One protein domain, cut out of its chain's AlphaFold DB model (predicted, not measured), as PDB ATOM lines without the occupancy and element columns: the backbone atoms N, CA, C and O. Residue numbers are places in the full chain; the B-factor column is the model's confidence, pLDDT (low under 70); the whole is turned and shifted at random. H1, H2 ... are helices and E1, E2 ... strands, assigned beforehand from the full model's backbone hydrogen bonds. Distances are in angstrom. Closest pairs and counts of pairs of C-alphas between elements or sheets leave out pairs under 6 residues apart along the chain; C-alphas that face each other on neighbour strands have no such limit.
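What this domain is: This is residues 21 to 163 and 179 to 186 of the 206 residues of an uncharacterized protein of Elusimicrobia bacterium (UniProt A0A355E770). You are looking at one sheet of nine strands curled into an incompletely closed barrel, whose two leaves face each other: E4, E3, E2, E1 and E9 opposite E7, E6 and E5, with E8 as the hinge. The edge strands E4 and E5 come near each other only where Arg 88 and Met 95 meet; H2 sits beside the strands near E4 and E7, and short H1 grazes the sheet. The printed part has 151 residues, in the order E1 H1 E2 E3 E4 E5 E6 H2 E7 E8 E9; the sheet runs E4 E3 E2 E1 E9 E8 E7 E6 E5, all antiparallel. It is mostly strand and compact, with a radius of gyration of the C-alphas of 15.5 A and spans of 42 by 30 by 28 A.

How they stand to each other: Begin at E1, residues 22 to 32, antiparallel to E2, residues 47 to 59; N 26 and O 54 are 2.9 A apart. H1, residues 41 to 44, only grazes the sheet with residues 41 to 43. E2, E3, residues 70 to 77, and E4, residues 82 to 88, form a meander, each strand the antiparallel neighbour of the one before; look for N 72 and O 53, 2.9 A, and N 85 and O 73, 2.9 A. E5, residues 95 to 102, and E6, residues 106 to 114, are a hairpin, with N 98 and O 110 at 2.8 A. H2, residues 117 to 124, is on the sheet at a height of 7.2 A, over none of the strands; every O i to N i+4 pair in it is within hydrogen-bond range, and H1 is too short for such a pair. E7, residues 133 to 143, is antiparallel to E6, with N 138 and O 111 at 2.9 A. E7 and E8, residues 146 to 158, form a hairpin, with N 148 and O 141 at 2.8 A; E8 bends by 56 degrees at residue 151. E9, residues 183 to 186, pairs with E8 through N 155 and O 183, 2.9 A, and with E1 through N 186 and O 31, 2.9 A.

Where its parts are: Find C-alpha 22 at (38.201, -24.063, -18.255); E1 runs 30.7 A from there. E2 spans 34.8 A, E7 32.4 A and E8 32.1 A. E9 ends at C-alpha 186, (35.599, -42.124, -38.437).

The domain as a whole: The farthest C-alphas, of Gly 104 and Asn 127, are 47.0 A apart. Residues 164 to 178 are not printed, and C-alphas 163 and 179 stand 17.7 A apart across the cut. Of the links printed whole, none is long. The mean pLDDT of the printed part is 77.8; residues 32 to 45, 126 to 131, 151 to 152, 157 to 163 and 179 to 186 are under 70.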
ATOM      1  N   ALA A  21      40.810 -20.333 -16.961       76.62
ATOM      2  CA  ALA A  21      40.571 -21.066 -18.192       76.62
ATOM      3  C   ALA A  21      40.018 -22.465 -17.883       76.62
ATOM      4  O   ALA A  21      40.624 -23.229 -17.119       76.62
ATOM      5  N   GLU A  22      38.869 -22.785 -18.470       88.88
ATOM      6  CA  GLU A  22      38.201 -24.063 -18.255       88.88
ATOM      7  C   GLU A  22      39.003 -25.176 -18.925       88.88
ATOM      8  O   GLU A  22      39.560 -24.990 -20.008       88.88
ATOM      9  N   ARG A  23      39.106 -26.333 -18.268       93.62
ATOM     10  CA  ARG A  23      39.915 -27.457 -18.748       93.62
ATOM     11  C   ARG A  23      39.039 -28.632 -19.122       93.62
ATOM     12  O   ARG A  23      38.205 -29.064 -18.334       93.62
ATOM     13  N   PHE A  24      39.324 -29.197 -20.283       95.31
ATOM     14  CA  PHE A  24      38.575 -30.292 -20.870       95.31
ATOM     15  C   PHE A  24      39.513 -31.405 -21.328       95.31
ATOM     16  O   PHE A  24      40.691 -31.180 -21.631       95.31
ATOM     17  N   SER A  25      38.972 -32.616 -21.391       96.12
ATOM     18  CA  SER A  25      39.645 -33.775 -21.964       96.12
ATOM     19  C   SER A  25      38.674 -34.524 -22.863       96.12
ATOM     20  O   SER A  25      37.531 -34.767 -22.480       96.12
ATOM     21  N   VAL A  26      39.132 -34.874 -24.060       95.25
ATOM     22  CA  VAL A  26      38.384 -35.667 -25.033       95.25
ATOM     23  C   VAL A  26      39.285 -36.786 -25.526       95.25
ATOM     24  O   VAL A  26      40.426 -36.552 -25.923       95.25
ATOM     25  N   THR A  27      38.763 -38.008 -25.518       94.88
ATOM     26  CA  THR A  27      39.384 -39.144 -26.202       94.88
ATOM     27  C   THR A  27      38.473 -39.587 -27.335       94.88
ATOM     28  O   THR A  27      37.277 -39.771 -27.121       94.88
ATOM     29  N   ASP A  28      39.035 -39.769 -28.524       89.56
ATOM     30  CA  ASP A  28      38.326 -40.285 -29.691       89.56
ATOM     31  C   ASP A  28      39.133 -41.406 -30.334       89.56
ATOM     32  O   ASP A  28      40.351 -41.306 -30.476       89.56
ATOM     33  N   LYS A  29      38.456 -42.490 -30.701       88.62
ATOM     34  CA  LYS A  29      39.067 -43.679 -31.298       88.62
ATOM     35  C   LYS A  29      38.221 -44.125 -32.466       88.62
ATOM     36  O   LYS A  29      36.993 -44.020 -32.413       88.62
ATOM     37  N   GLY A  30      38.856 -44.664 -33.493       80.12
ATOM     38  CA  GLY A  30      38.126 -45.026 -34.693       80.12
ATOM     39  C   GLY A  30      38.983 -45.603 -35.801       80.12
ATOM     40  O   GLY A  30      40.181 -45.830 -35.638       80.12
ATOM     41  N   GLY A  31      38.330 -45.851 -36.928       73.69
ATOM     42  CA  GLY A  31      38.976 -46.213 -38.184       73.69
ATOM     43  C   GLY A  31      39.102 -45.004 -39.106       73.69
ATOM     44  O   GLY A  31      38.692 -43.891 -38.780       73.69
ATOM     45  N   PHE A  32      39.639 -45.226 -40.295       69.38
ATOM     46  CA  PHE A  32      39.651 -44.213 -41.343       69.38
ATOM     47  C   PHE A  32      38.437 -44.442 -42.249       69.38
ATOM     48  O   PHE A  32      38.179 -45.568 -42.670       69.38
ATOM     49  N   GLY A  33      37.636 -43.398 -42.467       53.28
ATOM     50  CA  GLY A  33      36.404 -43.497 -43.253       53.28
ATOM     51  C   GLY A  33      36.679 -43.585 -44.756       53.28
ATOM     52  O   GLY A  33      37.694 -43.083 -45.237       53.28
ATOM     53  N   ASN A  34      35.748 -44.179 -45.508       47.00
ATOM     54  CA  ASN A  34      35.761 -44.119 -46.969       47.00
ATOM     55  C   ASN A  34      35.319 -42.711 -47.406       47.00
ATOM     56  O   ASN A  34      34.207 -42.287 -47.095       47.00
ATOM     57  N   THR A  35      36.189 -41.967 -48.088       45.41
ATOM     58  CA  THR A  35      35.903 -40.592 -48.536       45.41
ATOM     59  C   THR A  35      35.058 -40.551 -49.815       45.41
ATOM     60  O   THR A  35      34.769 -39.470 -50.324       45.41
ATOM     61  N   GLY A  36      34.683 -41.711 -50.375       38.12
ATOM     62  CA  GLY A  36      34.013 -41.810 -51.676       38.12
ATOM     63  C   GLY A  36      34.928 -41.471 -52.859       38.12
ATOM     64  O   GLY A  36      34.473 -41.451 -54.000       38.12
ATOM     65  N   ARG A  37      36.219 -41.216 -52.604       38.56
ATOM     66  CA  ARG A  37      37.250 -40.951 -53.609       38.56
ATOM     67  C   ARG A  37      38.209 -42.140 -53.646       38.56
ATOM     68  O   ARG A  37      38.738 -42.547 -52.618       38.56
ATOM     69  N   LEU A  38      38.413 -42.690 -54.841       35.59
ATOM     70  CA  LEU A  38      39.068 -43.973 -55.160       35.59
ATOM     71  C   LEU A  38      40.579 -44.083 -54.835       35.59
ATOM     72  O   LEU A  38      41.261 -44.949 -55.376       35.59
ATOM     73  N   VAL A  39      41.118 -43.257 -53.934       39.94
ATOM     74  CA  VAL A  39      42.470 -43.431 -53.380       39.94
ATOM     75  C   VAL A  39      42.369 -43.467 -51.860       39.94
ATOM     76  O   VAL A  39      42.309 -42.443 -51.183       39.94
ATOM     77  N   GLU A  40      42.342 -44.679 -51.316       50.81
ATOM     78  CA  GLU A  40      42.295 -44.949 -49.882       50.81
ATOM     79  C   GLU A  40      43.663 -44.638 -49.253       50.81
ATOM     80  O   GLU A  40      44.526 -45.506 -49.122       50.81
ATOM     81  N   PHE A  41      43.885 -43.377 -48.872       57.38
ATOM     82  CA  PHE A  41      45.111 -42.912 -48.205       57.38
ATOM     83  C   PHE A  41      45.515 -43.800 -47.014       57.38
ATOM     84  O   PHE A  41      46.690 -44.117 -46.847       57.38
ATOM     85  N   ALA A  42      44.546 -44.252 -46.212       58.72
ATOM     86  CA  ALA A  42      44.807 -45.153 -45.092       58.72
ATOM     87  C   ALA A  42      45.394 -46.496 -45.557       58.72
ATOM     88  O   ALA A  42      46.403 -46.939 -45.014       58.72
ATOM     89  N   ASN A  43      44.846 -47.097 -46.616       62.28
ATOM     90  CA  ASN A  43      45.364 -48.350 -47.165       62.28
ATOM     91  C   ASN A  43      46.739 -48.159 -47.813       62.28
ATOM     92  O   ASN A  43      47.627 -48.984 -47.608       62.28
ATOM     93  N   ARG A  44      46.967 -47.025 -48.493       63.50
ATOM     94  CA  ARG A  44      48.286 -46.662 -49.041       63.50
ATOM     95  C   ARG A  44      49.371 -46.579 -47.964       63.50
ATOM     96  O   ARG A  44      50.511 -46.948 -48.227       63.50
ATOM     97  N   TYR A  45      49.028 -46.109 -46.765       67.31
ATOM     98  CA  TYR A  45      49.969 -45.959 -45.648       67.31
ATOM     99  C   TYR A  45      49.904 -47.087 -44.617       67.31
ATOM    100  O   TYR A  45      50.573 -47.015 -43.578       67.31
ATOM    101  N   ALA A  46      49.140 -48.142 -44.916       74.50
ATOM    102  CA  ALA A  46      48.919 -49.272 -44.026       74.50
ATOM    103  C   ALA A  46      48.361 -48.845 -42.654       74.50
ATOM    104  O   ALA A  46      48.716 -49.416 -41.628       74.50
ATOM    105  N   TRP A  47      47.523 -47.809 -42.609       79.62
ATOM    106  CA  TRP A  47      46.868 -47.322 -41.399       79.62
ATOM    107  C   TRP A  47      45.567 -48.087 -41.148       79.62
ATOM    108  O   TRP A  47      44.706 -48.174 -42.017       79.62
ATOM    109  N   GLN A  48      45.416 -48.615 -39.938       81.44
ATOM    110  CA  GLN A  48      44.281 -49.437 -39.522       81.44
ATOM    111  C   GLN A  48      43.288 -48.652 -38.661       81.44
ATOM    112  O   GLN A  48      42.083 -48.684 -38.899       81.44
ATOM    113  N   SER A  49      43.785 -47.956 -37.641       83.62
ATOM    114  CA  SER A  49      42.953 -47.206 -36.700       83.62
ATOM    115  C   SER A  49      43.700 -46.012 -36.118       83.62
ATOM    116  O   SER A  49      44.921 -45.893 -36.252       83.62
ATOM    117  N   TYR A  50      42.969 -45.135 -35.439       88.19
ATOM    118  CA  TYR A  50      43.531 -44.001 -34.718       88.19
ATOM    119  C   TYR A  50      43.005 -43.921 -33.282       88.19
ATOM    120  O   TYR A  50      41.928 -44.420 -32.949       88.19
ATOM    121  N   GLU A  51      43.771 -43.229 -32.448       94.00
ATOM    122  CA  GLU A  51      43.379 -42.739 -31.134       94.00
ATOM    123  C   GLU A  51      43.878 -41.300 -30.980       94.00
ATOM    124  O   GLU A  51      45.066 -41.021 -31.133       94.00
ATOM    125  N   ILE A  52      42.968 -40.382 -30.669       94.75
ATOM    126  CA  ILE A  52      43.284 -39.015 -30.271       94.75
ATOM    127  C   ILE A  52      42.979 -38.859 -28.788       94.75
ATOM    128  O   ILE A  52      41.878 -39.172 -28.338       94.75
ATOM    129  N   LYS A  53      43.942 -38.313 -28.046       97.69
ATOM    130  CA  LYS A  53      43.757 -37.799 -26.686       97.69
ATOM    131  C   LYS A  53      44.034 -36.310 -26.693       97.69
ATOM    132  O   LYS A  53      45.182 -35.900 -26.892       97.69
ATOM    133  N   TYR A  54      42.995 -35.520 -26.477       97.44
ATOM    134  CA  TYR A  54      43.074 -34.072 -26.487       97.44
ATOM    135  C   TYR A  54      42.773 -33.513 -25.101       97.44
ATOM    136  O   TYR A  54      41.658 -33.628 -24.600       97.44
ATOM    137  N   GLU A  55      43.786 -32.913 -24.484       97.25
ATOM    138  CA  GLU A  55      43.674 -32.185 -23.225       97.25
ATOM    139  C   GLU A  55      43.849 -30.705 -23.526       97.25
ATOM    140  O   GLU A  55      44.902 -30.289 -24.011       97.25
ATOM    141  N   PHE A  56      42.841 -29.889 -23.248       95.56
ATOM    142  CA  PHE A  56      42.899 -28.482 -23.611       95.56
ATOM    143  C   PHE A  56      42.313 -27.587 -22.539       95.56
ATOM    144  O   PHE A  56      41.420 -27.973 -21.788       95.56
ATOM    145  N   GLY A  57      42.885 -26.392 -22.441       94.19
ATOM    146  CA  GLY A  57      42.310 -25.307 -21.664       94.19
ATOM    147  C   GLY A  57      41.753 -24.268 -22.620       94.19
ATOM    148  O   GLY A  57      42.437 -23.931 -23.589       94.19
ATOM    149  N   LEU A  58      40.561 -23.760 -22.339       91.69
ATOM    150  CA  LEU A  58      39.882 -22.755 -23.139       91.69
ATOM    151  C   LEU A  58      39.755 -21.461 -22.337       91.69
ATOM    152  O   LEU A  58      39.193 -21.449 -21.242       91.69
ATOM    153  N   ASP A  59      40.280 -20.377 -22.894       89.19
ATOM    154  CA  ASP A  59      39.963 -19.035 -22.432       89.19
ATOM    155  C   ASP A  59      38.735 -18.547 -23.208       89.19
ATOM    156  O   ASP A  59      38.779 -18.349 -24.426       89.19
ATOM    157  N   MET A  60      37.619 -18.416 -22.493       81.94
ATOM    158  CA  MET A  60      36.331 -18.034 -23.067       81.94
ATOM    159  C   MET A  60      36.277 -16.558 -23.467       81.94
ATOM    160  O   MET A  60      35.531 -16.213 -24.383       81.94
ATOM    161  N   GLU A  61      37.064 -15.697 -22.824       84.25
ATOM    162  CA  GLU A  61      37.101 -14.268 -23.127       84.25
ATOM    163  C   GLU A  61      37.886 -14.028 -24.417       84.25
ATOM    164  O   GLU A  61      37.368 -13.441 -25.368       84.25
ATOM    165  N   SER A  62      39.104 -14.572 -24.488       83.88
ATOM    166  CA  SER A  62      39.965 -14.436 -25.668       83.88
ATOM    167  C   SER A  62      39.663 -15.447 -26.777       83.88
ATOM    168  O   SER A  62      40.266 -15.375 -27.848       83.88
ATOM    169  N   ARG A  63      38.726 -16.380 -26.545       82.06
ATOM    170  CA  ARG A  63      38.328 -17.441 -27.489       82.06
ATOM    171  C   ARG A  63      39.529 -18.221 -28.014       82.06
ATOM    172  O   ARG A  63      39.642 -18.491 -29.209       82.06
ATOM    173  N   SER A  64      40.441 -18.569 -27.114       86.38
ATOM    174  CA  SER A  64      41.737 -19.132 -27.479       86.38
ATOM    175  C   SER A  64      42.107 -20.344 -26.632       86.38
ATOM    176  O   SER A  64      41.631 -20.538 -25.509       86.38
ATOM    177  N   LEU A  65      42.981 -21.187 -27.186       89.75
ATOM    178  CA  LEU A  65      43.583 -22.275 -26.432       89.75
ATOM    179  C   LEU A  65      44.620 -21.724 -25.458       89.75
ATOM    180  O   LEU A  65      45.513 -20.959 -25.822       89.75
ATOM    181  N   THR A  66      44.593 -22.220 -24.228       93.38
ATOM    182  CA  THR A  66      45.697 -21.994 -23.297       93.38
ATOM    183  C   THR A  66      46.961 -22.697 -23.787       93.38
ATOM    184  O   THR A  66      46.903 -23.774 -24.388       93.38
ATOM    185  N   ARG A  67      48.134 -22.167 -23.416       92.00
ATOM    186  CA  ARG A  67      49.445 -22.763 -23.745       92.00
ATOM    187  C   ARG A  67      49.637 -24.199 -23.242       92.00
ATOM    188  O   ARG A  67      50.519 -24.894 -23.732       92.00
ATOM    189  N   LYS A  68      48.848 -24.642 -22.256       92.12
ATOM    190  CA  LYS A  68      48.908 -26.007 -21.705       92.12
ATOM    191  C   LYS A  68      48.129 -27.028 -22.544       92.12
ATOM    192  O   LYS A  68      48.132 -28.201 -22.186       92.12
ATOM    193  N   SER A  69      47.464 -26.597 -23.615       95.75
ATOM    194  CA  SER A  69      46.684 -27.482 -24.482       95.75
ATOM    195  C   SER A  69      47.596 -28.387 -25.309       95.75
ATOM    196  O   SER A  69      48.588 -27.929 -25.884       95.75
ATOM    197  N   GLN A  70      47.256 -29.673 -25.357       97.12
ATOM    198  CA  GLN A  70      48.027 -30.723 -26.006       97.12
ATOM    199  C   GLN A  70      47.108 -31.757 -26.656       97.12
ATOM    200  O   GLN A  70      46.219 -32.315 -26.016       97.12
ATOM    201  N   LEU A  71      47.400 -32.080 -27.914       96.81
ATOM    202  CA  LEU A  71      46.752 -33.136 -28.682       96.81
ATOM    203  C   LEU A  71      47.780 -34.230 -28.965       96.81
ATOM    204  O   LEU A  71      48.844 -33.961 -29.524       96.81
ATOM    205  N   ASN A  72      47.470 -35.460 -28.564       97.12
ATOM    206  CA  ASN A  72      48.252 -36.643 -28.905       97.12
ATOM    207  C   ASN A  72      47.460 -37.488 -29.901       97.12
ATOM    208  O   ASN A  72      46.339 -37.890 -29.596       97.12
ATOM    209  N   LEU A  73      48.055 -37.757 -31.056       94.94
ATOM    210  CA  LEU A  73      47.562 -38.691 -32.054       94.94
ATOM    211  C   LEU A  73      48.410 -39.963 -32.002       94.94
ATOM    212  O   LEU A  73      49.636 -39.898 -32.067       94.94
ATOM    213  N   THR A  74      47.742 -41.105 -31.972       95.38
ATOM    214  CA  THR A  74      48.330 -42.420 -32.207       95.38
ATOM    215  C   THR A  74      47.634 -43.042 -33.410       95.38
ATOM    216  O   THR A  74      46.417 -43.201 -33.410       95.38
ATOM    217  N   VAL A  75      48.399 -43.412 -34.431       90.44
ATOM    218  CA  VAL A  75      47.930 -44.189 -35.581       90.44
ATOM    219  C   VAL A  75      48.470 -45.605 -35.460       90.44
ATOM    220  O   VAL A  75      49.676 -45.808 -35.333       90.44
ATOM    221  N   HIS A  76      47.574 -46.584 -35.505       87.12
ATOM    222  CA  HIS A  76      47.905 -48.002 -35.519       87.12
ATOM    223  C   HIS A  76      47.991 -48.483 -36.960       87.12
ATOM    224  O   HIS A  76      47.102 -48.190 -37.762       87.12
ATOM    225  N   ARG A  77      49.057 -49.210 -37.287       85.19
ATOM    226  CA  ARG A  77      49.312 -49.723 -38.632       85.19
ATOM    227  C   ARG A  77      48.972 -51.208 -38.726       85.19
ATOM    228  O   ARG A  77      48.972 -51.915 -37.722       85.19
ATOM    229  N   THR A  78      48.687 -51.683 -39.935       82.19
ATOM    230  CA  THR A  78      48.304 -53.082 -40.192       82.19
ATOM    231  C   THR A  78      49.439 -54.072 -39.914       82.19
ATOM    232  O   THR A  78      49.170 -55.234 -39.628       82.19
ATOM    233  N   ASP A  79      50.693 -53.612 -39.928       83.38
ATOM    234  CA  ASP A  79      51.884 -54.380 -39.535       83.38
ATOM    235  C   ASP A  79      52.080 -54.474 -38.004       83.38
ATOM    236  O   ASP A  79      53.067 -55.035 -37.533       83.38
ATOM    237  N   GLY A  80      51.158 -53.911 -37.212       85.88
ATOM    238  CA  GLY A  80      51.217 -53.863 -35.750       85.88
ATOM    239  C   GLY A  80      52.063 -52.717 -35.182       85.88
ATOM    240  O   GLY A  80      52.040 -52.484 -33.969       85.88
ATOM    241  N   SER A  81      52.781 -51.968 -36.026       88.38
ATOM    242  CA  SER A  81      53.525 -50.782 -35.600       88.38
ATOM    243  C   SER A  81      52.597 -49.593 -35.322       88.38
ATOM    244  O   SER A  81      51.405 -49.595 -35.648       88.38
ATOM    245  N   LYS A  82      53.138 -48.558 -34.672       92.00
ATOM    246  CA  LYS A  82      52.394 -47.342 -34.328       92.00
ATOM    247  C   LYS A  82      53.181 -46.104 -34.711       92.00
ATOM    248  O   LYS A  82      54.397 -46.054 -34.532       92.00
ATOM    249  N   TRP A  83      52.466 -45.092 -35.183       90.56
ATOM    250  CA  TRP A  83      52.983 -43.738 -35.316       90.56
ATOM    251  C   TRP A  83      52.340 -42.848 -34.260       90.56
ATOM    252  O   TRP A  83      51.118 -42.803 -34.134       90.56
ATOM    253  N   GLU A  84      53.168 -42.139 -33.501       93.56
ATOM    254  CA  GLU A  84      52.715 -41.197 -32.488       93.56
ATOM    255  C   GLU A  84      53.144 -39.783 -32.856       93.56
ATOM    256  O   GLU A  84      54.292 -39.526 -33.233       93.56
ATOM    257  N   TYR A  85      52.212 -38.852 -32.711       93.44
ATOM    258  CA  TYR A  85      52.459 -37.442 -32.921       93.44
ATOM    259  C   TYR A  85      51.834 -36.626 -31.793       93.44
ATOM    260  O   TYR A  85      50.704 -36.861 -31.370       93.44
ATOM    261  N   ARG A  86      52.591 -35.651 -31.293       95.19
ATOM    262  CA  ARG A  86      52.169 -34.755 -30.221       95.19
ATOM    263  C   ARG A  86      52.251 -33.321 -30.698       95.19
ATOM    264  O   ARG A  86      53.285 -32.903 -31.209       95.19
ATOM    265  N   CYS A  87      51.183 -32.588 -30.431       94.25
ATOM    266  CA  CYS A  87      51.008 -31.196 -30.785       94.25
ATOM    267  C   CYS A  87      50.691 -30.377 -29.542       94.25
ATOM    268  O   CYS A  87      49.882 -30.819 -28.721       94.25
ATOM    269  N   ARG A  88      51.295 -29.197 -29.391       95.62
ATOM    270  CA  ARG A  88      51.087 -28.339 -28.219       95.62
ATOM    271  C   ARG A  88      50.861 -26.893 -28.617       95.62
ATOM    272  O   ARG A  88      51.599 -26.364 -29.439       95.62
ATOM    273  N   ALA A  89      49.938 -26.226 -27.933       92.62
ATOM    274  CA  ALA A  89      49.708 -24.789 -28.086       92.62
ATOM    275  C   ALA A  89      50.900 -23.929 -27.616       92.62
ATOM    276  O   ALA A  89      51.014 -22.764 -27.981       92.62
ATOM    277  N   SER A  90      51.805 -24.482 -26.801       89.75
ATOM    278  CA  SER A  90      53.053 -23.812 -26.417       89.75
ATOM    279  C   SER A  90      54.104 -23.773 -27.531       89.75
ATOM    280  O   SER A  90      55.063 -23.014 -27.421       89.75
ATOM    281  N   GLU A  91      53.977 -24.618 -28.556       88.69
ATOM    282  CA  GLU A  91      54.910 -24.687 -29.681       88.69
ATOM    283  C   GLU A  91      54.445 -23.701 -30.765       88.69
ATOM    284  O   GLU A  91      53.338 -23.809 -31.293       88.69
ATOM    285  N   ALA A  92      55.272 -22.692 -31.056       80.50
ATOM    286  CA  ALA A  92      54.898 -21.589 -31.939       80.50
ATOM    287  C   ALA A  92      54.496 -22.092 -33.335       80.50
ATOM    288  O   ALA A  92      55.248 -22.820 -33.980       80.50
ATOM    289  N   GLY A  93      53.300 -21.704 -33.789       79.12
ATOM    290  CA  GLY A  93      52.758 -22.089 -35.097       79.12
ATOM    291  C   GLY A  93      52.360 -23.563 -35.230       79.12
ATOM    292  O   GLY A  93      51.958 -23.967 -36.316       79.12
ATOM    293  N   ALA A  94      52.460 -24.368 -34.164       84.38
ATOM    294  CA  ALA A  94      52.143 -25.792 -34.220       84.38
ATOM    295  C   ALA A  94      50.655 -26.079 -33.998       84.38
ATOM    296  O   ALA A  94      50.129 -26.995 -34.616       84.38
ATOM    297  N   MET A  95      49.977 -25.321 -33.130       90.19
ATOM    298  CA  MET A  95      48.573 -25.548 -32.780       90.19
ATOM    299  C   MET A  95      47.821 -24.236 -32.576       90.19
ATOM    300  O   MET A  95      48.281 -23.363 -31.840       90.19
ATOM    301  N   TRP A  96      46.628 -24.144 -33.151       84.06
ATOM    302  CA  TRP A  96      45.650 -23.093 -32.866       84.06
ATOM    303  C   TRP A  96      44.237 -23.669 -32.922       84.06
ATOM    304  O   TRP A  96      44.039 -24.806 -33.351       84.06
ATOM    305  N   ALA A  97      43.247 -22.904 -32.464       82.69
ATOM    306  CA  ALA A  97      41.855 -23.293 -32.615       82.69
ATOM    307  C   ALA A  97      40.973 -22.118 -33.010       82.69
ATOM    308  O   ALA A  97      41.193 -20.986 -32.581       82.69
ATOM    309  N   ASN A  98      39.934 -22.434 -33.773       79.75
ATOM    310  CA  ASN A  98      38.806 -21.558 -34.009       79.75
ATOM    311  C   ASN A  98      37.694 -21.899 -33.005       79.75
ATOM    312  O   ASN A  98      37.160 -23.014 -33.003       79.75
ATOM    313  N   VAL A  99      37.382 -20.950 -32.122       79.94
ATOM    314  CA  VAL A  99      36.431 -21.120 -31.017       79.94
ATOM    315  C   VAL A  99      35.164 -20.328 -31.315       79.94
ATOM    316  O   VAL A  99      35.147 -19.097 -31.290       79.94
ATOM    317  N   ASN A 100      34.073 -21.051 -31.550       78.50
ATOM    318  CA  ASN A 100      32.775 -20.492 -31.904       78.50
ATOM    319  C   ASN A 100      31.754 -20.767 -30.803       78.50
ATOM    320  O   ASN A 100      31.425 -21.915 -30.513       78.50
ATOM    321  N   MET A 101      31.215 -19.706 -30.207       76.81
ATOM    322  CA  MET A 101      30.091 -19.807 -29.277       76.81
ATOM    323  C   MET A 101      28.792 -19.898 -30.079       76.81
ATOM    324  O   MET A 101      28.466 -18.991 -30.843       76.81
ATOM    325  N   ILE A 102      28.042 -20.983 -29.904       75.75
ATOM    326  CA  ILE A 102      26.794 -21.232 -30.620       75.75
ATOM    327  C   ILE A 102      25.641 -21.104 -29.628       75.75
ATOM    328  O   ILE A 102      25.451 -21.953 -28.753       75.75
ATOM    329  N   TYR A 103      24.855 -20.036 -29.767       71.44
ATOM    330  CA  TYR A 103      23.745 -19.736 -28.860       71.44
ATOM    331  C   TYR A 103      22.795 -20.937 -28.707       71.44
ATOM    332  O   TYR A 103      22.307 -21.491 -29.693       71.44
ATOM    333  N   GLY A 104      22.582 -21.373 -27.461       75.00
ATOM    334  CA  GLY A 104      21.749 -22.532 -27.111       75.00
ATOM    335  C   GLY A 104      22.304 -23.911 -27.512       75.00
ATOM    336  O   GLY A 104      21.668 -24.922 -27.220       75.00
ATOM    337  N   LYS A 105      23.468 -23.987 -28.174       73.69
ATOM    338  CA  LYS A 105      24.059 -25.246 -28.674       73.69
ATOM    339  C   LYS A 105      25.447 -25.559 -28.110       73.69
ATOM    340  O   LYS A 105      25.923 -26.672 -28.318       73.69
ATOM    341  N   GLY A 106      26.058 -24.629 -27.377       84.31
ATOM    342  CA  GLY A 106      27.347 -24.819 -26.708       84.31
ATOM    343  C   GLY A 106      28.500 -24.114 -27.423       84.31
ATOM    344  O   GLY A 106      28.296 -23.116 -28.109       84.31
ATOM    345  N   VAL A 107      29.716 -24.623 -27.250       83.56
ATOM    346  CA  VAL A 107      30.944 -24.078 -27.843       83.56
ATOM    347  C   VAL A 107      31.539 -25.098 -28.808       83.56
ATOM    348  O   VAL A 107      31.726 -26.259 -28.456       83.56
ATOM    349  N   SER A 108      31.843 -24.655 -30.020       82.56
ATOM    350  CA  SER A 108      32.551 -25.416 -31.046       82.56
ATOM    351  C   SER A 108      34.019 -25.007 -31.040       82.56
ATOM    352  O   SER A 108      34.328 -23.840 -31.274       82.56
ATOM    353  N   VAL A 109      34.922 -25.957 -30.819       83.69
ATOM    354  CA  VAL A 109      36.376 -25.746 -30.822       83.69
ATOM    355  C   VAL A 109      36.984 -26.572 -31.949       83.69
ATOM    356  O   VAL A 109      37.111 -27.791 -31.835       83.69
ATOM    357  N   LEU A 110      37.344 -25.923 -33.055       83.56
ATOM    358  CA  LEU A 110      38.013 -26.564 -34.186       83.56
ATOM    359  C   LEU A 110      39.518 -26.348 -34.056       83.56
ATOM    360  O   LEU A 110      39.988 -25.231 -34.251       83.56
ATOM    361  N   THR A 111      40.257 -27.391 -33.694       87.62
ATOM    362  CA  THR A 111      41.709 -27.307 -33.494       87.62
ATOM    363  C   THR A 111      42.440 -27.735 -34.750       87.62
ATOM    364  O   THR A 111      42.151 -28.801 -35.292       87.62
ATOM    365  N   GLU A 112      43.418 -26.941 -35.159       86.00
ATOM    366  CA  GLU A 112      44.350 -27.245 -36.237       86.00
ATOM    367  C   GLU A 112      45.736 -27.469 -35.647       86.00
ATOM    368  O   GLU A 112      46.182 -26.755 -34.743       86.00
ATOM    369  N   CYS A 113      46.406 -28.502 -36.142       90.38
ATOM    370  CA  CYS A 113      47.722 -28.889 -35.690       90.38
ATOM    371  C   CYS A 113      48.651 -29.186 -36.869       90.38
ATOM    372  O   CYS A 113      48.485 -30.195 -37.560       90.38
ATOM    373  N   ARG A 114      49.657 -28.331 -37.075       87.69
ATOM    374  CA  ARG A 114      50.644 -28.477 -38.152       87.69
ATOM    375  C   ARG A 114      51.660 -29.550 -37.817       87.69
ATOM    376  O   ARG A 114      52.398 -29.459 -36.835       87.69
ATOM    377  N   ILE A 115      51.759 -30.536 -38.694       87.75
ATOM    378  CA  ILE A 115      52.762 -31.585 -38.615       87.75
ATOM    379  C   ILE A 115      53.929 -31.200 -39.518       87.75
ATOM    380  O   ILE A 115      53.757 -30.806 -40.663       87.75
ATOM    381  N   SER A 116      55.150 -31.333 -39.001       87.00
ATOM    382  CA  SER A 116      56.350 -31.166 -39.824       87.00
ATOM    383  C   SER A 116      56.317 -32.163 -40.996       87.00
ATOM    384  O   SER A 116      56.215 -33.367 -40.720       87.00
ATOM    385  N   PRO A 117      56.474 -31.704 -42.254       82.06
ATOM    386  CA  PRO A 117      56.521 -32.572 -43.431       82.06
ATOM    387  C   PRO A 117      57.516 -33.719 -43.255       82.06
ATOM    388  O   PRO A 117      57.138 -34.881 -43.358       82.06
ATOM    389  N   LYS A 118      58.743 -33.429 -42.803       84.56
ATOM    390  CA  LYS A 118      59.749 -34.435 -42.426       84.56
ATOM    391  C   LYS A 118      59.240 -35.530 -41.484       84.56
ATOM    392  O   LYS A 118      59.510 -36.714 -41.689       84.56
ATOM    393  N   LYS A 119      58.550 -35.145 -40.402       86.69
ATOM    394  CA  LYS A 119      58.034 -36.104 -39.406       86.69
ATOM    395  C   LYS A 119      56.932 -36.969 -40.006       86.69
ATOM    396  O   LYS A 119      56.905 -38.169 -39.743       86.69
ATOM    397  N   PHE A 120      56.053 -36.363 -40.797       83.88
ATOM    398  CA  PHE A 120      54.974 -37.069 -41.473       83.88
ATOM    399  C   PHE A 120      55.513 -38.026 -42.538       83.88
ATOM    400  O   PHE A 120      55.218 -39.213 -42.487       83.88
ATOM    401  N   ALA A 121      56.380 -37.547 -43.430       76.50
ATOM    402  CA  ALA A 121      57.028 -38.317 -44.488       76.50
ATOM    403  C   ALA A 121      57.734 -39.564 -43.947       76.50
ATOM    404  O   ALA A 121      57.533 -40.665 -44.458       76.50
ATOM    405  N   LYS A 122      58.456 -39.425 -42.829       81.06
ATOM    406  CA  LYS A 122      59.046 -40.566 -42.118       81.06
ATOM    407  C   LYS A 122      57.995 -41.579 -41.650       81.06
ATOM    408  O   LYS A 122      58.238 -42.777 -41.741       81.06
ATOM    409  N   ALA A 123      56.853 -41.122 -41.139       77.38
ATOM    410  CA  ALA A 123      55.783 -42.000 -40.662       77.38
ATOM    411  C   ALA A 123      55.084 -42.760 -41.798       77.38
ATOM    412  O   ALA A 123      54.666 -43.900 -41.607       77.38
ATOM    413  N   VAL A 124      54.980 -42.143 -42.976       71.44
ATOM    414  CA  VAL A 124      54.337 -42.736 -44.156       71.44
ATOM    415  C   VAL A 124      55.320 -43.346 -45.160       71.44
ATOM    416  O   VAL A 124      54.901 -43.823 -46.207       71.44
ATOM    417  N   THR A 125      56.616 -43.383 -44.833       72.62
ATOM    418  CA  THR A 125      57.696 -43.907 -45.695       72.62
ATOM    419  C   THR A 125      57.714 -43.248 -47.084       72.62
ATOM    420  O   THR A 125      57.861 -43.910 -48.108       72.62
ATOM    421  N   LEU A 126      57.540 -41.926 -47.120       65.88
ATOM    422  CA  LEU A 126      57.643 -41.107 -48.329       65.88
ATOM    423  C   LEU A 126      58.786 -40.097 -48.212       65.88
ATOM    424  O   LEU A 126      59.315 -39.852 -47.126       65.88
ATOM    425  N   ASN A 127      59.142 -39.488 -49.342       63.75
ATOM    426  CA  ASN A 127      60.012 -38.317 -49.356       63.75
ATOM    427  C   ASN A 127      59.254 -37.089 -48.838       63.75
ATOM    428  O   ASN A 127      58.055 -36.950 -49.073       63.75
ATOM    429  N   GLU A 128      59.963 -36.189 -48.155       67.44
ATOM    430  CA  GLU A 128      59.395 -34.965 -47.570       67.44
ATOM    431  C   GLU A 128      58.720 -34.061 -48.612       67.44
ATOM    432  O   GLU A 128      57.645 -33.529 -48.364       67.44
ATOM    433  N   GLU A 129      59.290 -33.978 -49.812       67.50
ATOM    434  CA  GLU A 129      58.758 -33.194 -50.937       67.50
ATOM    435  C   GLU A 129      57.454 -33.761 -51.521       67.50
ATOM    436  O   GLU A 129      56.795 -33.108 -52.319       67.50
ATOM    437  N   LEU A 130      57.078 -34.991 -51.153       62.25
ATOM    438  CA  LEU A 130      55.903 -35.677 -51.695       62.25
ATOM    439  C   LEU A 130      54.701 -35.646 -50.755       62.25
ATOM    440  O   LEU A 130      53.672 -36.222 -51.099       62.25
ATOM    441  N   VAL A 131      54.825 -35.067 -49.557       62.88
ATOM    442  CA  VAL A 131      53.752 -35.104 -48.549       62.88
ATOM    443  C   VAL A 131      53.039 -33.772 -48.340       62.88
ATOM    444  O   VAL A 131      52.070 -33.752 -47.588       62.88
ATOM    445  N   GLY A 132      53.482 -32.685 -48.981       70.50
ATOM    446  CA  GLY A 132      52.942 -31.340 -48.761       70.50
ATOM    447  C   GLY A 132      53.085 -30.872 -47.307       70.50
ATOM    448  O   GLY A 132      53.975 -31.324 -46.578       70.50
ATOM    449  N   GLU A 133      52.197 -29.981 -46.860       75.12
ATOM    450  CA  GLU A 133      52.132 -29.521 -45.467       75.12
ATOM    451  C   GLU A 133      50.990 -30.210 -44.692       75.12
ATOM    452  O   GLU A 133      49.855 -29.720 -44.669       75.12
ATOM    453  N   PRO A 134      51.253 -31.355 -44.040       79.44
ATOM    454  CA  PRO A 134      50.236 -32.109 -43.325       79.44
ATOM    455  C   PRO A 134      49.749 -31.355 -42.094       79.44
ATOM    456  O   PRO A 134      50.523 -31.004 -41.202       79.44
ATOM    457  N   THR A 135      48.437 -31.205 -41.989       82.56
ATOM    458  CA  THR A 135      47.795 -30.571 -40.846       82.56
ATOM    459  C   THR A 135      46.624 -31.423 -40.362       82.56
ATOM    460  O   THR A 135      45.797 -31.905 -41.135       82.56
ATOM    461  N   LEU A 136      46.594 -31.677 -39.056       86.94
ATOM    462  CA  LEU A 136      45.547 -32.431 -38.377       86.94
ATOM    463  C   LEU A 136      44.459 -31.471 -37.895       86.94
ATOM    464  O   LEU A 136      44.749 -30.559 -37.122       86.94
ATOM    465  N   VAL A 137      43.213 -31.726 -38.284       83.88
ATOM    466  CA  VAL A 137      42.023 -31.078 -37.723       83.88
ATOM    467  C   VAL A 137      41.392 -31.988 -36.682       83.88
ATOM    468  O   VAL A 137      41.217 -33.187 -36.919       83.88
ATOM    469  N   PHE A 138      40.985 -31.414 -35.553       84.56
ATOM    470  CA  PHE A 138      40.163 -32.097 -34.565       84.56
ATOM    471  C   PHE A 138      39.125 -31.155 -33.952       84.56
ATOM    472  O   PHE A 138      39.456 -30.177 -33.280       84.56
ATOM    473  N   HIS A 139      37.852 -31.455 -34.196       84.38
ATOM    474  CA  HIS A 139      36.723 -30.716 -33.652       84.38
ATOM    475  C   HIS A 139      36.302 -31.267 -32.285       84.38
ATOM    476  O   HIS A 139      36.186 -32.479 -32.100       84.38
ATOM    477  N   VAL A 140      36.001 -30.369 -31.349       86.12
ATOM    478  CA  VAL A 140      35.355 -30.663 -30.070       86.12
ATOM    479  C   VAL A 140      34.115 -29.794 -29.892       86.12
ATOM    480  O   VAL A 140      34.170 -28.582 -30.080       86.12
ATOM    481  N   MET A 141      33.015 -30.415 -29.468       85.94
ATOM    482  CA  MET A 141      31.814 -29.730 -28.997       85.94
ATOM    483  C   MET A 141      31.771 -29.745 -27.472       85.94
ATOM    484  O   MET A 141      31.870 -30.810 -26.859       85.94
ATOM    485  N   ILE A 142      31.586 -28.574 -26.869       89.31
ATOM    486  CA  ILE A 142      31.413 -28.398 -25.428       89.31
ATOM    487  C   ILE A 142      29.978 -27.970 -25.163       89.31
ATOM    488  O   ILE A 142      29.531 -26.938 -25.666       89.31
ATOM    489  N   LYS A 143      29.252 -28.736 -24.357       87.31
ATOM    490  CA  LYS A 143      27.888 -28.408 -23.950       87.31
ATOM    491  C   LYS A 143      27.669 -28.868 -22.515       87.31
ATOM    492  O   LYS A 143      28.088 -29.962 -22.158       87.31
ATOM    493  N   ASP A 144      27.052 -28.017 -21.698       88.81
ATOM    494  CA  ASP A 144      26.737 -28.314 -20.293       88.81
ATOM    495  C   ASP A 144      27.971 -28.792 -19.489       88.81
ATOM    496  O   ASP A 144      27.906 -29.731 -18.698       88.81
ATOM    497  N   GLY A 145      29.133 -28.168 -19.743       87.62
ATOM    498  CA  GLY A 145      30.419 -28.500 -19.110       87.62
ATOM    499  C   GLY A 145      31.086 -29.787 -19.612       87.62
ATOM    500  O   GLY A 145      32.164 -30.142 -19.143       87.62
ATOM    501  N   GLN A 146      30.480 -30.489 -20.571       90.44
ATOM    502  CA  GLN A 146      31.007 -31.729 -21.132       90.44
ATOM    503  C   GLN A 146      31.593 -31.495 -22.519       90.44
ATOM    504  O   GLN A 146      30.949 -30.899 -23.381       90.44
ATOM    505  N   ALA A 147      32.806 -32.000 -22.743       92.19
ATOM    506  CA  ALA A 147      33.476 -31.956 -24.035       92.19
ATOM    507  C   ALA A 147      33.354 -33.308 -24.749       92.19
ATOM    508  O   ALA A 147      33.592 -34.361 -24.160       92.19
ATOM    509  N   THR A 148      33.008 -33.276 -26.032       87.06
ATOM    510  CA  THR A 148      32.832 -34.464 -26.876       87.06
ATOM    511  C   THR A 148      33.496 -34.254 -28.229       87.06
ATOM    512  O   THR A 148      33.569 -33.131 -28.729       87.06
ATOM    513  N   ALA A 149      34.004 -35.329 -28.833       80.81
ATOM    514  CA  ALA A 149      34.587 -35.249 -30.165       80.81
ATOM    515  C   ALA A 149      33.510 -34.886 -31.196       80.81
ATOM    516  O   ALA A 149      32.453 -35.510 -31.264       80.81
ATOM    517  N   GLY A 150      33.797 -33.877 -32.008       71.62
ATOM    518  CA  GLY A 150      32.949 -33.447 -33.104       71.62
ATOM    519  C   GLY A 150      33.138 -34.289 -34.368       71.62
ATOM    520  O   GLY A 150      33.946 -35.223 -34.438       71.62
ATOM    521  N   LEU A 151      32.369 -33.925 -35.394       67.12
ATOM    522  CA  LEU A 151      32.362 -34.599 -36.695       67.12
ATOM    523  C   LEU A 151      33.598 -34.296 -37.550       67.12
ATOM    524  O   LEU A 151      34.101 -35.184 -38.227       67.12
ATOM    525  N   HIS A 152      34.090 -33.055 -37.522       67.75
ATOM    526  CA  HIS A 152      35.203 -32.623 -38.369       67.75
ATOM    527  C   HIS A 152      36.538 -33.029 -37.755       67.75
ATOM    528  O   HIS A 152      37.015 -32.415 -36.800       67.75
ATOM    529  N   LYS A 153      37.135 -34.087 -38.294       75.25
ATOM    530  CA  LYS A 153      38.445 -34.579 -37.871       75.25
ATOM    531  C   LYS A 153      39.128 -35.349 -38.988       75.25
ATOM    532  O   LYS A 153      38.485 -36.111 -39.714       75.25
ATOM    533  N   GLY A 154      40.434 -35.159 -39.109       75.69
ATOM    534  CA  GLY A 154      41.203 -35.767 -40.185       75.69
ATOM    535  C   GLY A 154      42.441 -34.977 -40.566       75.69
ATOM    536  O   GLY A 154      42.780 -33.983 -39.927       75.69
ATOM    537  N   PHE A 155      43.098 -35.424 -41.630       76.12
ATOM    538  CA  PHE A 155      44.244 -34.738 -42.215       76.12
ATOM    539  C   PHE A 155      43.852 -33.937 -43.453       76.12
ATOM    540  O   PHE A 155      43.100 -34.420 -44.304       76.12
ATOM    541  N   TYR A 156      44.440 -32.753 -43.577       73.12
ATOM    542  CA  TYR A 156      44.528 -31.978 -44.810       73.12
ATOM    543  C   TYR A 156      45.989 -31.630 -45.091       73.12
ATOM    544  O   TYR A 156      46.836 -31.730 -44.204       73.12
ATOM    545  N   PHE A 157      46.284 -31.257 -46.330       69.12
ATOM    546  CA  PHE A 157      47.637 -30.975 -46.793       69.12
ATOM    547  C   PHE A 157      47.611 -29.637 -47.537       69.12
ATOM    548  O   PHE A 157      46.870 -29.516 -48.511       69.12
ATOM    549  N   THR A 158      48.339 -28.628 -47.051       56.31
ATOM    550  CA  THR A 158      48.429 -27.299 -47.688       56.31
ATOM    551  C   THR A 158      49.693 -27.164 -48.544       56.31
ATOM    552  O   THR A 158      50.683 -27.852 -48.301       56.31
ATOM    553  N   GLY A 159      49.657 -26.277 -49.544       48.09
ATOM    554  CA  GLY A 159      50.806 -25.937 -50.392       48.09
ATOM    555  C   GLY A 159      51.046 -26.905 -51.558       48.09
ATOM    556  O   GLY A 159      50.932 -28.120 -51.413       48.09
ATOM    557  N   ASP A 160      51.380 -26.346 -52.724       36.81
ATOM    558  CA  ASP A 160      51.616 -27.055 -53.986       36.81
ATOM    559  C   ASP A 160      52.842 -27.974 -53.925       36.81
ATOM    560  O   ASP A 160      53.953 -27.666 -54.346       36.81
ATOM    561  N   SER A 161      52.615 -29.153 -53.379       37.44
ATOM    562  CA  SER A 161      53.136 -30.422 -53.873       37.44
ATOM    563  C   SER A 161      52.059 -31.443 -53.541       37.44
ATOM    564  O   SER A 161      52.199 -32.298 -52.666       37.44
ATOM    565  N   GLU A 162      50.927 -31.298 -54.245       41.19
ATOM    566  CA  GLU A 162      50.016 -32.406 -54.502       41.19
ATOM    567  C   GLU A 162      50.874 -33.650 -54.719       41.19
ATOM    568  O   GLU A 162      51.761 -33.638 -55.575       41.19
ATOM    569  N   ILE A 163      50.647 -34.706 -53.937       38.00
ATOM    570  CA  ILE A 163      51.160 -36.047 -54.211       38.00
ATOM    571  C   ILE A 163      50.928 -36.321 -55.704       38.00
ATOM    572  O   ILE A 163      49.809 -36.641 -56.083       38.00
ATOM    573  N   SER A 179      37.062 -28.355 -47.373       35.44
ATOM    574  CA  SER A 179      36.373 -29.579 -46.927       35.44
ATOM    575  C   SER A 179      36.793 -30.880 -47.623       35.44
ATOM    576  O   SER A 179      36.364 -31.962 -47.213       35.44
ATOM    577  N   ASN A 180      37.679 -30.819 -48.614       38.81
ATOM    578  CA  ASN A 180      38.301 -31.988 -49.235       38.81
ATOM    579  C   ASN A 180      39.443 -32.560 -48.372       38.81
ATOM    580  O   ASN A 180      40.596 -32.608 -48.795       38.81
ATOM    581  N   LEU A 181      39.123 -32.998 -47.151       43.28
ATOM    582  CA  LEU A 181      40.053 -33.704 -46.263       43.28
ATOM    583  C   LEU A 181      40.697 -34.894 -47.002       43.28
ATOM    584  O   LEU A 181      39.998 -35.753 -47.541       43.28
ATOM    585  N   GLY A 182      42.032 -34.961 -46.997       51.44
ATOM    586  CA  GLY A 182      42.790 -36.048 -47.627       51.44
ATOM    587  C   GLY A 182      42.627 -37.384 -46.894       51.44
ATOM    588  O   GLY A 182      42.689 -38.443 -47.514       51.44
ATOM    589  N   VAL A 183      42.361 -37.344 -45.578       54.69
ATOM    590  CA  VAL A 183      42.014 -38.520 -44.758       54.69
ATOM    591  C   VAL A 183      40.954 -38.150 -43.723       54.69
ATOM    592  O   VAL A 183      41.209 -37.305 -42.867       54.69
ATOM    593  N   LEU A 184      39.799 -38.823 -43.746       54.84
ATOM    594  CA  LEU A 184      38.718 -38.638 -42.770       54.84
ATOM    595  C   LEU A 184      38.828 -39.612 -41.595       54.84
ATOM    596  O   LEU A 184      39.020 -40.815 -41.789       54.84
ATOM    597  N   PHE A 185      38.654 -39.106 -40.374       51.38
ATOM    598  CA  PHE A 185      38.655 -39.927 -39.161       51.38
ATOM    599  C   PHE A 185      37.218 -40.300 -38.783       51.38
ATOM    600  O   PHE A 185      36.389 -39.431 -38.515       51.38
ATOM    601  N   ALA A 186      36.922 -41.599 -38.750       54.16
ATOM    602  CA  ALA A 186      35.599 -42.124 -38.437       54.16
ATOM    603  C   ALA A 186      35.577 -42.690 -37.011       54.16
ATOM    604  O   ALA A 186      36.129 -43.762 -36.758       54.16
TER     605      ALA A 186